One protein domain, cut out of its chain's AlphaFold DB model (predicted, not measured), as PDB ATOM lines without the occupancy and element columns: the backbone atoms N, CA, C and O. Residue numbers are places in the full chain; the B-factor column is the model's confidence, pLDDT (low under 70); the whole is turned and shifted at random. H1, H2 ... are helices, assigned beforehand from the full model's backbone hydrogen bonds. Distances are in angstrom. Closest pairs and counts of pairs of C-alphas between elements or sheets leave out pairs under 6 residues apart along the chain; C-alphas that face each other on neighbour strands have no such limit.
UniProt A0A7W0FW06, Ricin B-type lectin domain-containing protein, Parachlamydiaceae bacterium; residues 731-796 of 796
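AT A GLANCE: This is residues 731 to 796 of the 796 residues of the protein "Ricin B-type lectin domain-containing protein" of Parachlamydiaceae bacterium (UniProt A0A7W0FW06). Five short helices form a small compact cluster: H3 and H5 pair at a steep angle at one end, H1 and H2 lie on opposite sides, and little H4 is nearest the middle. The long loop of residues 740 to 753, between H1 and H2, makes the other end of the longest axis. The printed part has 66 residues with five named helices, H1 to H5 in chain order, and no named strand; the class is all helix. The radius of gyration of the C-alphas is 11.2 A, and the spans are 33 by 23 by 18 A.

HOW THE PARTS SIT: H3, residues 765 to 773, touches H5, residues 787 to 795, with the C-alphas of Val 769 and Val 793 closest at 5.2 A. They run the same way at a steep tilt of 51 degrees. H4, residues 779 to 782, is only just apart from H3, at 8.2 A. H1, residues 734 to 739, and H4 only just touch, with 3 pairs of C-alphas within 8 A; Ser 738 and Cys 781 have the closest C-alphas, 6.4 A apart. H2, residues 754 to 760, touches no helix and is only just apart from H4, at 8.3 A. In H1, H2, H3 and H5 every O i to N i+4 pair is within hydrogen-bond range; H4 is too short for such a pair, and its one O i to N i+3 pair is not within range.

IN THESE COORDINATES: H3 is 12.4 A long from first to last C-alpha, H5 12.3 A and H2 9.8 A. H1 begins at C-alpha 734 (-26.732, 42.036, -45.350), and H5 ends at C-alpha 795 (-39.788, 26.775, -55.684).

THE WHOLE: The C-alphas of Gly 745 and Lys 796, the chain's last residue, are the two farthest apart, at 33.0 A. The printed part has no cut. The link from H1 to H2 is long, with 14 residues; the other three are tight. Residues 744 to 751 have pLDDT under 70.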
ATOM      1  N   GLU A 731     -34.598  39.620 -40.573       95.81
ATOM      2  CA  GLU A 731     -34.492  40.766 -39.660       95.81
ATOM      3  C   GLU A 731     -33.063  41.337 -39.586       95.81
ATOM      4  O   GLU A 731     -32.884  42.490 -39.199       95.81
ATOM      5  N   CYS A 732     -32.051  40.593 -40.039       94.81
ATOM      6  CA  CYS A 732     -30.659  41.046 -40.074       94.81
ATOM      7  C   CYS A 732     -30.367  41.953 -41.287       94.81
ATOM      8  O   CYS A 732     -31.080  41.945 -42.303       94.81
ATOM      9  N   ASP A 733     -29.293  42.744 -41.215       94.19
ATOM     10  CA  ASP A 733     -28.742  43.421 -42.390       94.19
ATOM     11  C   ASP A 733     -27.761  42.524 -43.165       94.19
ATOM     12  O   ASP A 733     -27.232  41.534 -42.656       94.19
ATOM     13  N   SER A 734     -27.551  42.851 -44.442       91.62
ATOM     14  CA  SER A 734     -26.732  42.036 -45.350       91.62
ATOM     15  C   SER A 734     -25.260  41.952 -44.924       91.62
ATOM     16  O   SER A 734     -24.596  40.937 -45.164       91.62
ATOM     17  N   GLY A 735     -24.758  43.003 -44.266       91.81
ATOM     18  CA  GLY A 735     -23.412  43.053 -43.710       91.81
ATOM     19  C   GLY A 735     -23.264  42.076 -42.551       91.81
ATOM     20  O   GLY A 735     -22.374  41.230 -42.600       91.81
ATOM     21  N   THR A 736     -24.182  42.107 -41.580       93.19
ATOM     22  CA  THR A 736     -24.189  41.177 -40.439       93.19
ATOM     23  C   THR A 736     -24.244  39.724 -40.902       93.19
ATOM     24  O   THR A 736     -23.446  38.913 -40.442       93.19
ATOM     25  N   ILE A 737     -25.131  39.383 -41.850       93.00
ATOM     26  CA  ILE A 737     -25.242  38.006 -42.372       93.00
ATOM     27  C   ILE A 737     -23.940  37.577 -43.059       93.00
ATOM     28  O   ILE A 737     -23.473  36.458 -42.863       93.00
ATOM     29  N   SER A 738     -23.331  38.470 -43.842       91.00
ATOM     30  CA  SER A 738     -22.041  38.204 -44.482       91.00
ATOM     31  C   SER A 738     -20.921  37.985 -43.471       91.00
ATOM     32  O   SER A 738     -20.068  37.127 -43.686       91.00
ATOM     33  N   ASP A 739     -20.905  38.768 -42.394       90.38
ATOM     34  CA  ASP A 739     -19.860  38.732 -41.374       90.38
ATOM     35  C   ASP A 739     -19.960  37.520 -40.440       90.38
ATOM     36  O   ASP A 739     -18.962  37.173 -39.811       90.38
ATOM     37  N   MET A 740     -21.089  36.799 -40.432       91.56
ATOM     38  CA  MET A 740     -21.196  35.486 -39.773       91.56
ATOM     39  C   MET A 740     -20.268  34.427 -40.375       91.56
ATOM     40  O   MET A 740     -19.990  33.409 -39.740       91.56
ATOM     41  N   PHE A 741     -19.781  34.652 -41.596       88.12
ATOM     42  CA  PHE A 741     -18.937  33.714 -42.318       88.12
ATOM     43  C   PHE A 741     -17.631  34.399 -42.728       88.12
ATOM     44  O   PHE A 741     -17.617  35.410 -43.431       88.12
ATOM     45  N   GLU A 742     -16.493  33.845 -42.307       80.38
ATOM     46  CA  GLU A 742     -15.186  34.406 -42.662       80.38
ATOM     47  C   GLU A 742     -14.957  34.388 -44.183       80.38
ATOM     48  O   GLU A 742     -14.703  33.340 -44.772       80.38
ATOM     49  N   ARG A 743     -14.976  35.547 -44.850       80.81
ATOM     50  CA  ARG A 743     -14.625  35.599 -46.277       80.81
ATOM     51  C   ARG A 743     -13.148  35.224 -46.470       80.81
ATOM     52  O   ARG A 743     -12.279  35.920 -45.936       80.81
ATOM     53  N   PRO A 744     -12.829  34.173 -47.244       65.81
ATOM     54  CA  PRO A 744     -11.450  33.755 -47.464       65.81
ATOM     55  C   PRO A 744     -10.719  34.740 -48.393       65.81
ATOM     56  O   PRO A 744     -10.689  34.556 -49.608       65.81
ATOM     57  N   GLY A 745     -10.108  35.778 -47.809       61.66
ATOM     58  CA  GLY A 745      -9.274  36.769 -48.505       61.66
ATOM     59  C   GLY A 745     -10.028  37.632 -49.529       61.66
ATOM     60  O   GLY A 745     -11.166  37.363 -49.887       61.66
ATOM     61  N   SER A 746      -9.395  38.702 -50.022       52.59
ATOM     62  CA  SER A 746      -9.993  39.755 -50.871       52.59
ATOM     63  C   SER A 746     -10.426  39.325 -52.287       52.59
ATOM     64  O   SER A 746     -10.566  40.170 -53.173       52.59
ATOM     65  N   SER A 747     -10.605  38.030 -52.544       53.88
ATOM     66  CA  SER A 747     -11.070  37.518 -53.830       53.88
ATOM     67  C   SER A 747     -12.590  37.387 -53.813       53.88
ATOM     68  O   SER A 747     -13.138  36.486 -53.182       53.88
ATOM     69  N   TYR A 748     -13.270  38.262 -54.556       54.47
ATOM     70  CA  TYR A 748     -14.729  38.272 -54.745       54.47
ATOM     71  C   TYR A 748     -15.300  37.001 -55.414       54.47
ATOM     72  O   TYR A 748     -16.506  36.913 -55.620       54.47
ATOM     73  N   CYS A 749     -14.461  36.014 -55.746       54.94
ATOM     74  CA  CYS A 749     -14.833  34.839 -56.537       54.94
ATOM     75  C   CYS A 749     -14.595  33.500 -55.823       54.94
ATOM     76  O   CYS A 749     -14.588  32.463 -56.483       54.94
ATOM     77  N   ASN A 750     -14.345  33.493 -54.511       66.06
ATOM     78  CA  ASN A 750     -14.050  32.245 -53.814       66.06
ATOM     79  C   ASN A 750     -15.359  31.549 -53.385       66.06
ATOM     80  O   ASN A 750     -16.093  32.125 -52.576       66.06
ATOM     81  N   PRO A 751     -15.678  30.343 -53.897       67.31
ATOM     82  CA  PRO A 751     -16.800  29.571 -53.379       67.31
ATOM     83  C   PRO A 751     -16.511  29.265 -51.908       67.31
ATOM     84  O   PRO A 751     -15.404  28.839 -51.575       67.31
ATOM     85  N   GLY A 752     -17.467  29.538 -51.020       77.81
ATOM     86  CA  GLY A 752     -17.276  29.305 -49.590       77.81
ATOM     87  C   GLY A 752     -16.807  27.881 -49.284       77.81
ATOM     88  O   GLY A 752     -17.063  26.939 -50.039       77.81
ATOM     89  N   THR A 753     -16.095  27.728 -48.170       87.19
ATOM     90  CA  THR A 753     -15.587  26.423 -47.730       87.19
ATOM     91  C   THR A 753     -16.738  25.466 -47.407       87.19
ATOM     92  O   THR A 753     -17.838  25.893 -47.058       87.19
ATOM     93  N   GLU A 754     -16.498  24.155 -47.484       88.88
ATOM     94  CA  GLU A 754     -17.525  23.153 -47.146       88.88
ATOM     95  C   GLU A 754     -18.031  23.292 -45.703       88.88
ATOM     96  O   GLU A 754     -19.215  23.098 -45.437       88.88
ATOM     97  N   GLU A 755     -17.167  23.718 -44.780       88.88
ATOM     98  CA  GLU A 755     -17.567  24.005 -43.402       88.88
ATOM     99  C   GLU A 755     -18.524  25.205 -43.326       88.88
ATOM    100  O   GLU A 755     -19.511  25.156 -42.601       88.88
ATOM    101  N   GLN A 756     -18.308  26.251 -44.127       90.31
ATOM    102  CA  GLN A 756     -19.217  27.403 -44.182       90.31
ATOM    103  C   GLN A 756     -20.576  27.040 -44.770       90.31
ATOM    104  O   GLN A 756     -21.596  27.469 -44.242       90.31
ATOM    105  N   LYS A 757     -20.610  26.211 -45.819       92.56
ATOM    106  CA  LYS A 757     -21.874  25.683 -46.360       92.56
ATOM    107  C   LYS A 757     -22.618  24.857 -45.318       92.56
ATOM    108  O   LYS A 757     -23.830  24.978 -45.179       92.56
ATOM    109  N   LYS A 758     -21.889  24.044 -44.549       92.69
ATOM    110  CA  LYS A 758     -22.453  23.256 -43.453       92.69
ATOM    111  C   LYS A 758     -23.010  24.146 -42.338       92.69
ATOM    112  O   LYS A 758     -24.104  23.881 -41.861       92.69
ATOM    113  N   GLN A 759     -22.305  25.212 -41.965       91.38
ATOM    114  CA  GLN A 759     -22.790  26.196 -40.992       91.38
ATOM    115  C   GLN A 759     -24.011  26.967 -41.515       91.38
ATOM    116  O   GLN A 759     -24.957  27.182 -40.766       91.38
ATOM    117  N   PHE A 760     -24.029  27.350 -42.797       94.50
ATOM    118  CA  PHE A 760     -25.172  28.031 -43.420       94.50
ATOM    119  C   PHE A 760     -26.403  27.111 -43.518       94.50
ATOM    120  O   PHE A 760     -27.544  27.559 -43.399       94.50
ATOM    121  N   ALA A 761     -26.191  25.804 -43.667       94.44
ATOM    122  CA  ALA A 761     -27.267  24.819 -43.653       94.44
ATOM    123  C   ALA A 761     -27.990  24.717 -42.294       94.44
ATOM    124  O   ALA A 761     -29.089  24.169 -42.251       94.44
ATOM    125  N   ASP A 762     -27.414  25.243 -41.203       95.00
ATOM    126  CA  ASP A 762     -28.061  25.241 -39.886       95.00
ATOM    127  C   ASP A 762     -29.214  26.255 -39.776       95.00
ATOM    128  O   ASP A 762     -30.041  26.106 -38.881       95.00
ATOM    129  N   PHE A 763     -29.292  27.274 -40.638       95.81
ATOM    130  CA  PHE A 763     -30.379  28.261 -40.588       95.81
ATOM    131  C   PHE A 763     -31.712  27.658 -41.043       95.81
ATOM    132  O   PHE A 763     -31.754  26.833 -41.962       95.81
ATOM    133  N   ASP A 764     -32.808  28.118 -40.432       95.81
ATOM    134  CA  ASP A 764     -34.153  27.690 -40.811       95.81
ATOM    135  C   ASP A 764     -34.432  27.974 -42.297       95.81
ATOM    136  O   ASP A 764     -34.184  29.066 -42.815       95.81
ATOM    137  N   VAL A 765     -34.957  26.966 -42.998       96.12
ATOM    138  CA  VAL A 765     -35.169  27.030 -44.449       96.12
ATOM    139  C   VAL A 765     -36.163  28.133 -44.821       96.12
ATOM    140  O   VAL A 765     -35.980  28.778 -45.853       96.12
ATOM    141  N   GLN A 766     -37.203  28.381 -44.015       96.00
ATOM    142  CA  GLN A 766     -38.167  29.444 -44.315       96.00
ATOM    143  C   GLN A 766     -37.546  30.824 -44.131       96.00
ATOM    144  O   GLN A 766     -37.760  31.684 -44.985       96.00
ATOM    145  N   GLU A 767     -36.738  31.017 -43.089       96.56
ATOM    146  CA  GLU A 767     -36.008  32.272 -42.880       96.56
ATOM    147  C   GLU A 767     -34.988  32.548 -43.988       96.56
ATOM    148  O   GLU A 767     -34.879  33.680 -44.454       96.56
ATOM    149  N   VAL A 768     -34.288  31.523 -44.489       96.25
ATOM    150  CA  VAL A 768     -33.383  31.672 -45.642       96.25
ATOM    151  C   VAL A 768     -34.147  32.114 -46.887       96.25
ATOM    152  O   VAL A 768     -33.724  33.045 -47.575       96.25
ATOM    153  N   VAL A 769     -35.288  31.482 -47.177       95.88
ATOM    154  CA  VAL A 769     -36.107  31.862 -48.335       95.88
ATOM    155  C   VAL A 769     -36.641  33.288 -48.194       95.88
ATOM    156  O   VAL A 769     -36.620  34.053 -49.159       95.88
ATOM    157  N   GLU A 770     -37.080  33.669 -46.997       96.81
ATOM    158  CA  GLU A 770     -37.562  35.021 -46.728       96.81
ATOM    159  C   GLU A 770     -36.441  36.066 -46.845       96.81
ATOM    160  O   GLU A 770     -36.636  37.115 -47.460       96.81
ATOM    161  N   ALA A 771     -35.234  35.764 -46.363       96.62
ATOM    162  CA  ALA A 771     -34.064  36.626 -46.516       96.62
ATOM    163  C   ALA A 771     -33.657  36.818 -47.988       96.62
ATOM    164  O   ALA A 771     -33.300  37.932 -48.380       96.62
ATOM    165  N   VAL A 772     -33.753  35.777 -48.829       95.81
ATOM    166  CA  VAL A 772     -33.559  35.906 -50.289       95.81
ATOM    167  C   VAL A 772     -34.630  36.809 -50.895       95.81
ATOM    168  O   VAL A 772     -34.301  37.734 -51.637       95.81
ATOM    169  N   ARG A 773     -35.905  36.592 -50.546       95.88
ATOM    170  CA  ARG A 773     -37.037  37.395 -51.038       95.88
ATOM    171  C   ARG A 773     -36.886  38.879 -50.696       95.88
ATOM    172  O   ARG A 773     -37.232  39.740 -51.501       95.88
ATOM    173  N   LEU A 774     -36.365  39.170 -49.506       96.06
ATOM    174  CA  LEU A 774     -36.096  40.520 -49.013       96.06
ATOM    175  C   LEU A 774     -34.738  41.086 -49.471       96.06
ATOM    176  O   LEU A 774     -34.372  42.182 -49.050       96.06
ATOM    177  N   ASN A 775     -34.001  40.367 -50.327       94.56
ATOM    178  CA  ASN A 775     -32.684  40.749 -50.841       94.56
ATOM    179  C   ASN A 775     -31.662  41.069 -49.731       94.56
ATOM    180  O   ASN A 775     -30.883  42.019 -49.829       94.56
ATOM    181  N   LYS A 776     -31.697  40.292 -48.641       95.62
ATOM    182  CA  LYS A 776     -30.762  40.403 -47.511       95.62
ATOM    183  C   LYS A 776     -29.471  39.611 -47.737       95.62
ATOM    184  O   LYS A 776     -28.436  39.981 -47.190       95.62
ATOM    185  N   LEU A 777     -29.508  38.546 -48.543       94.31
ATOM    186  CA  LEU A 777     -28.335  37.718 -48.847       94.31
ATOM    187  C   LEU A 777     -27.554  38.288 -50.034       94.31
ATOM    188  O   LEU A 777     -28.122  38.509 -51.101       94.31
ATOM    189  N   ASP A 778     -26.249  38.485 -49.863       92.31
ATOM    190  CA  ASP A 778     -25.375  38.909 -50.953       92.31
ATOM    191  C   ASP A 778     -24.917  37.723 -51.826       92.31
ATOM    192  O   ASP A 778     -25.241  36.559 -51.569       92.31
ATOM    193  N   SER A 779     -24.142  37.999 -52.881       91.12
ATOM    194  CA  SER A 779     -23.678  36.953 -53.801       91.12
ATOM    195  C   SER A 779     -22.823  35.879 -53.122       91.12
ATOM    196  O   SER A 779     -22.813  34.736 -53.576       91.12
ATOM    197  N   TYR A 780     -22.115  36.223 -52.042       90.62
ATOM    198  CA  TYR A 780     -21.326  35.265 -51.280       90.62
ATOM    199  C   TYR A 780     -22.230  34.352 -50.449       90.62
ATOM    200  O   TYR A 780     -22.125  33.133 -50.582       90.62
ATOM    201  N   CYS A 781     -23.174  34.902 -49.682       91.69
ATOM    202  CA  CYS A 781     -24.137  34.116 -48.906       91.69
ATOM    203  C   CYS A 781     -24.992  33.200 -49.795       91.69
ATOM    204  O   CYS A 781     -25.221  32.046 -49.444       91.69
ATOM    205  N   LEU A 782     -25.395  33.657 -50.987       93.12
ATOM    206  CA  LEU A 782     -26.114  32.820 -51.958       93.12
ATOM    207  C   LEU A 782     -25.297  31.598 -52.408       93.12
ATOM    208  O   LEU A 782     -25.866  30.541 -52.677       93.12
ATOM    209  N   SER A 783     -23.965  31.706 -52.454       92.69
ATOM    210  CA  SER A 783     -23.083  30.579 -52.788       92.69
ATOM    211  C   SER A 783     -22.959  29.535 -51.667       92.69
ATOM    212  O   SER A 783     -22.451  28.437 -51.910       92.69
ATOM    213  N   LEU A 784     -23.418  29.868 -50.452       94.19
ATOM    214  CA  LEU A 784     -23.384  28.991 -49.279       94.19
ATOM    215  C   LEU A 784     -24.644  28.127 -49.122       94.19
ATOM    216  O   LEU A 784     -24.643  27.228 -48.283       94.19
ATOM    217  N   LEU A 785     -25.695  28.378 -49.913       94.75
ATOM    218  CA  LEU A 785     -26.970  27.666 -49.809       94.75
ATOM    219  C   LEU A 785     -26.787  26.153 -49.966       94.75
ATOM    220  O   LEU A 785     -26.183  25.671 -50.931       94.75
ATOM    221  N   SER A 786     -27.373  25.393 -49.041       95.00
ATOM    222  CA  SER A 786     -27.447  23.939 -49.170       95.00
ATOM    223  C   SER A 786     -28.361  23.542 -50.346       95.00
ATOM    224  O   SER A 786     -29.228  24.324 -50.747       95.00
ATOM    225  N   PRO A 787     -28.242  22.319 -50.900       95.38
ATOM    226  CA  PRO A 787     -29.146  21.855 -51.956       95.38
ATOM    227  C   PRO A 787     -30.630  21.930 -51.567       95.38
ATOM    228  O   PRO A 787     -31.485  22.196 -52.412       95.38
ATOM    229  N   GLU A 788     -30.936  21.719 -50.285       95.31
ATOM    230  CA  GLU A 788     -32.289  21.821 -49.741       95.31
ATOM    231  C   GLU A 788     -32.785  23.271 -49.720       95.31
ATOM    232  O   GLU A 788     -33.856  23.559 -50.258       95.31
ATOM    233  N   GLN A 789     -31.980  24.193 -49.183       96.19
ATOM    234  CA  GLN A 789     -32.301  25.621 -49.154       96.19
ATOM    235  C   GLN A 789     -32.440  26.185 -50.577       96.19
ATOM    236  O   GLN A 789     -33.405  26.887 -50.866       96.19
ATOM    237  N   LEU A 790     -31.547  25.815 -51.501       94.50
ATOM    238  CA  LEU A 790     -31.602  26.230 -52.906       94.50
ATOM    239  C   LEU A 790     -32.867  25.712 -53.611       94.50
ATOM    240  O   LEU A 790     -33.509  26.442 -54.365       94.50
ATOM    241  N   SER A 791     -33.254  24.458 -53.351       94.75
ATOM    242  CA  SER A 791     -34.504  23.879 -53.860       94.75
ATOM    243  C   SER A 791     -35.733  24.617 -53.319       94.75
ATOM    244  O   SER A 791     -36.682  24.850 -54.065       94.75
ATOM    245  N   ALA A 792     -35.714  25.025 -52.047       94.31
ATOM    246  CA  ALA A 792     -36.789  25.807 -51.440       94.31
ATOM    247  C   ALA A 792     -36.876  27.233 -52.011       94.31
ATOM    248  O   ALA A 792     -37.978  27.695 -52.302       94.31
ATOM    249  N   VAL A 793     -35.732  27.892 -52.228       94.31
ATOM    250  CA  VAL A 793     -35.646  29.226 -52.846       94.31
ATOM    251  C   VAL A 793     -36.166  29.204 -54.283       94.31
ATOM    252  O   VAL A 793     -36.948  30.067 -54.638       94.31
ATOM    253  N   ASN A 794     -35.807  28.200 -55.093       92.69
ATOM    254  CA  ASN A 794     -36.240  28.108 -56.496       92.69
ATOM    255  C   ASN A 794     -37.720  27.718 -56.682       92.69
ATOM    256  O   ASN A 794     -38.249  27.828 -57.788       92.69
ATOM    257  N   LYS A 795     -38.369  27.173 -55.645       88.31
ATOM    258  CA  LYS A 795     -39.788  26.775 -55.684       88.31
ATOM    259  C   LYS A 795     -40.750  27.929 -55.399       88.31
ATOM    260  O   LYS A 795     -41.925  27.802 -55.742       88.31
ATOM    261  N   LYS A 796     -40.285  28.970 -54.713       77.12
ATOM    262  CA  LYS A 796     -41.027  30.201 -54.422       77.12
ATOM    263  C   LYS A 796     -40.664  31.260 -55.454       77.12
ATOM    264  O   LYS A 796     -41.564  32.073 -55.752       77.12
TER     265      LYS A 796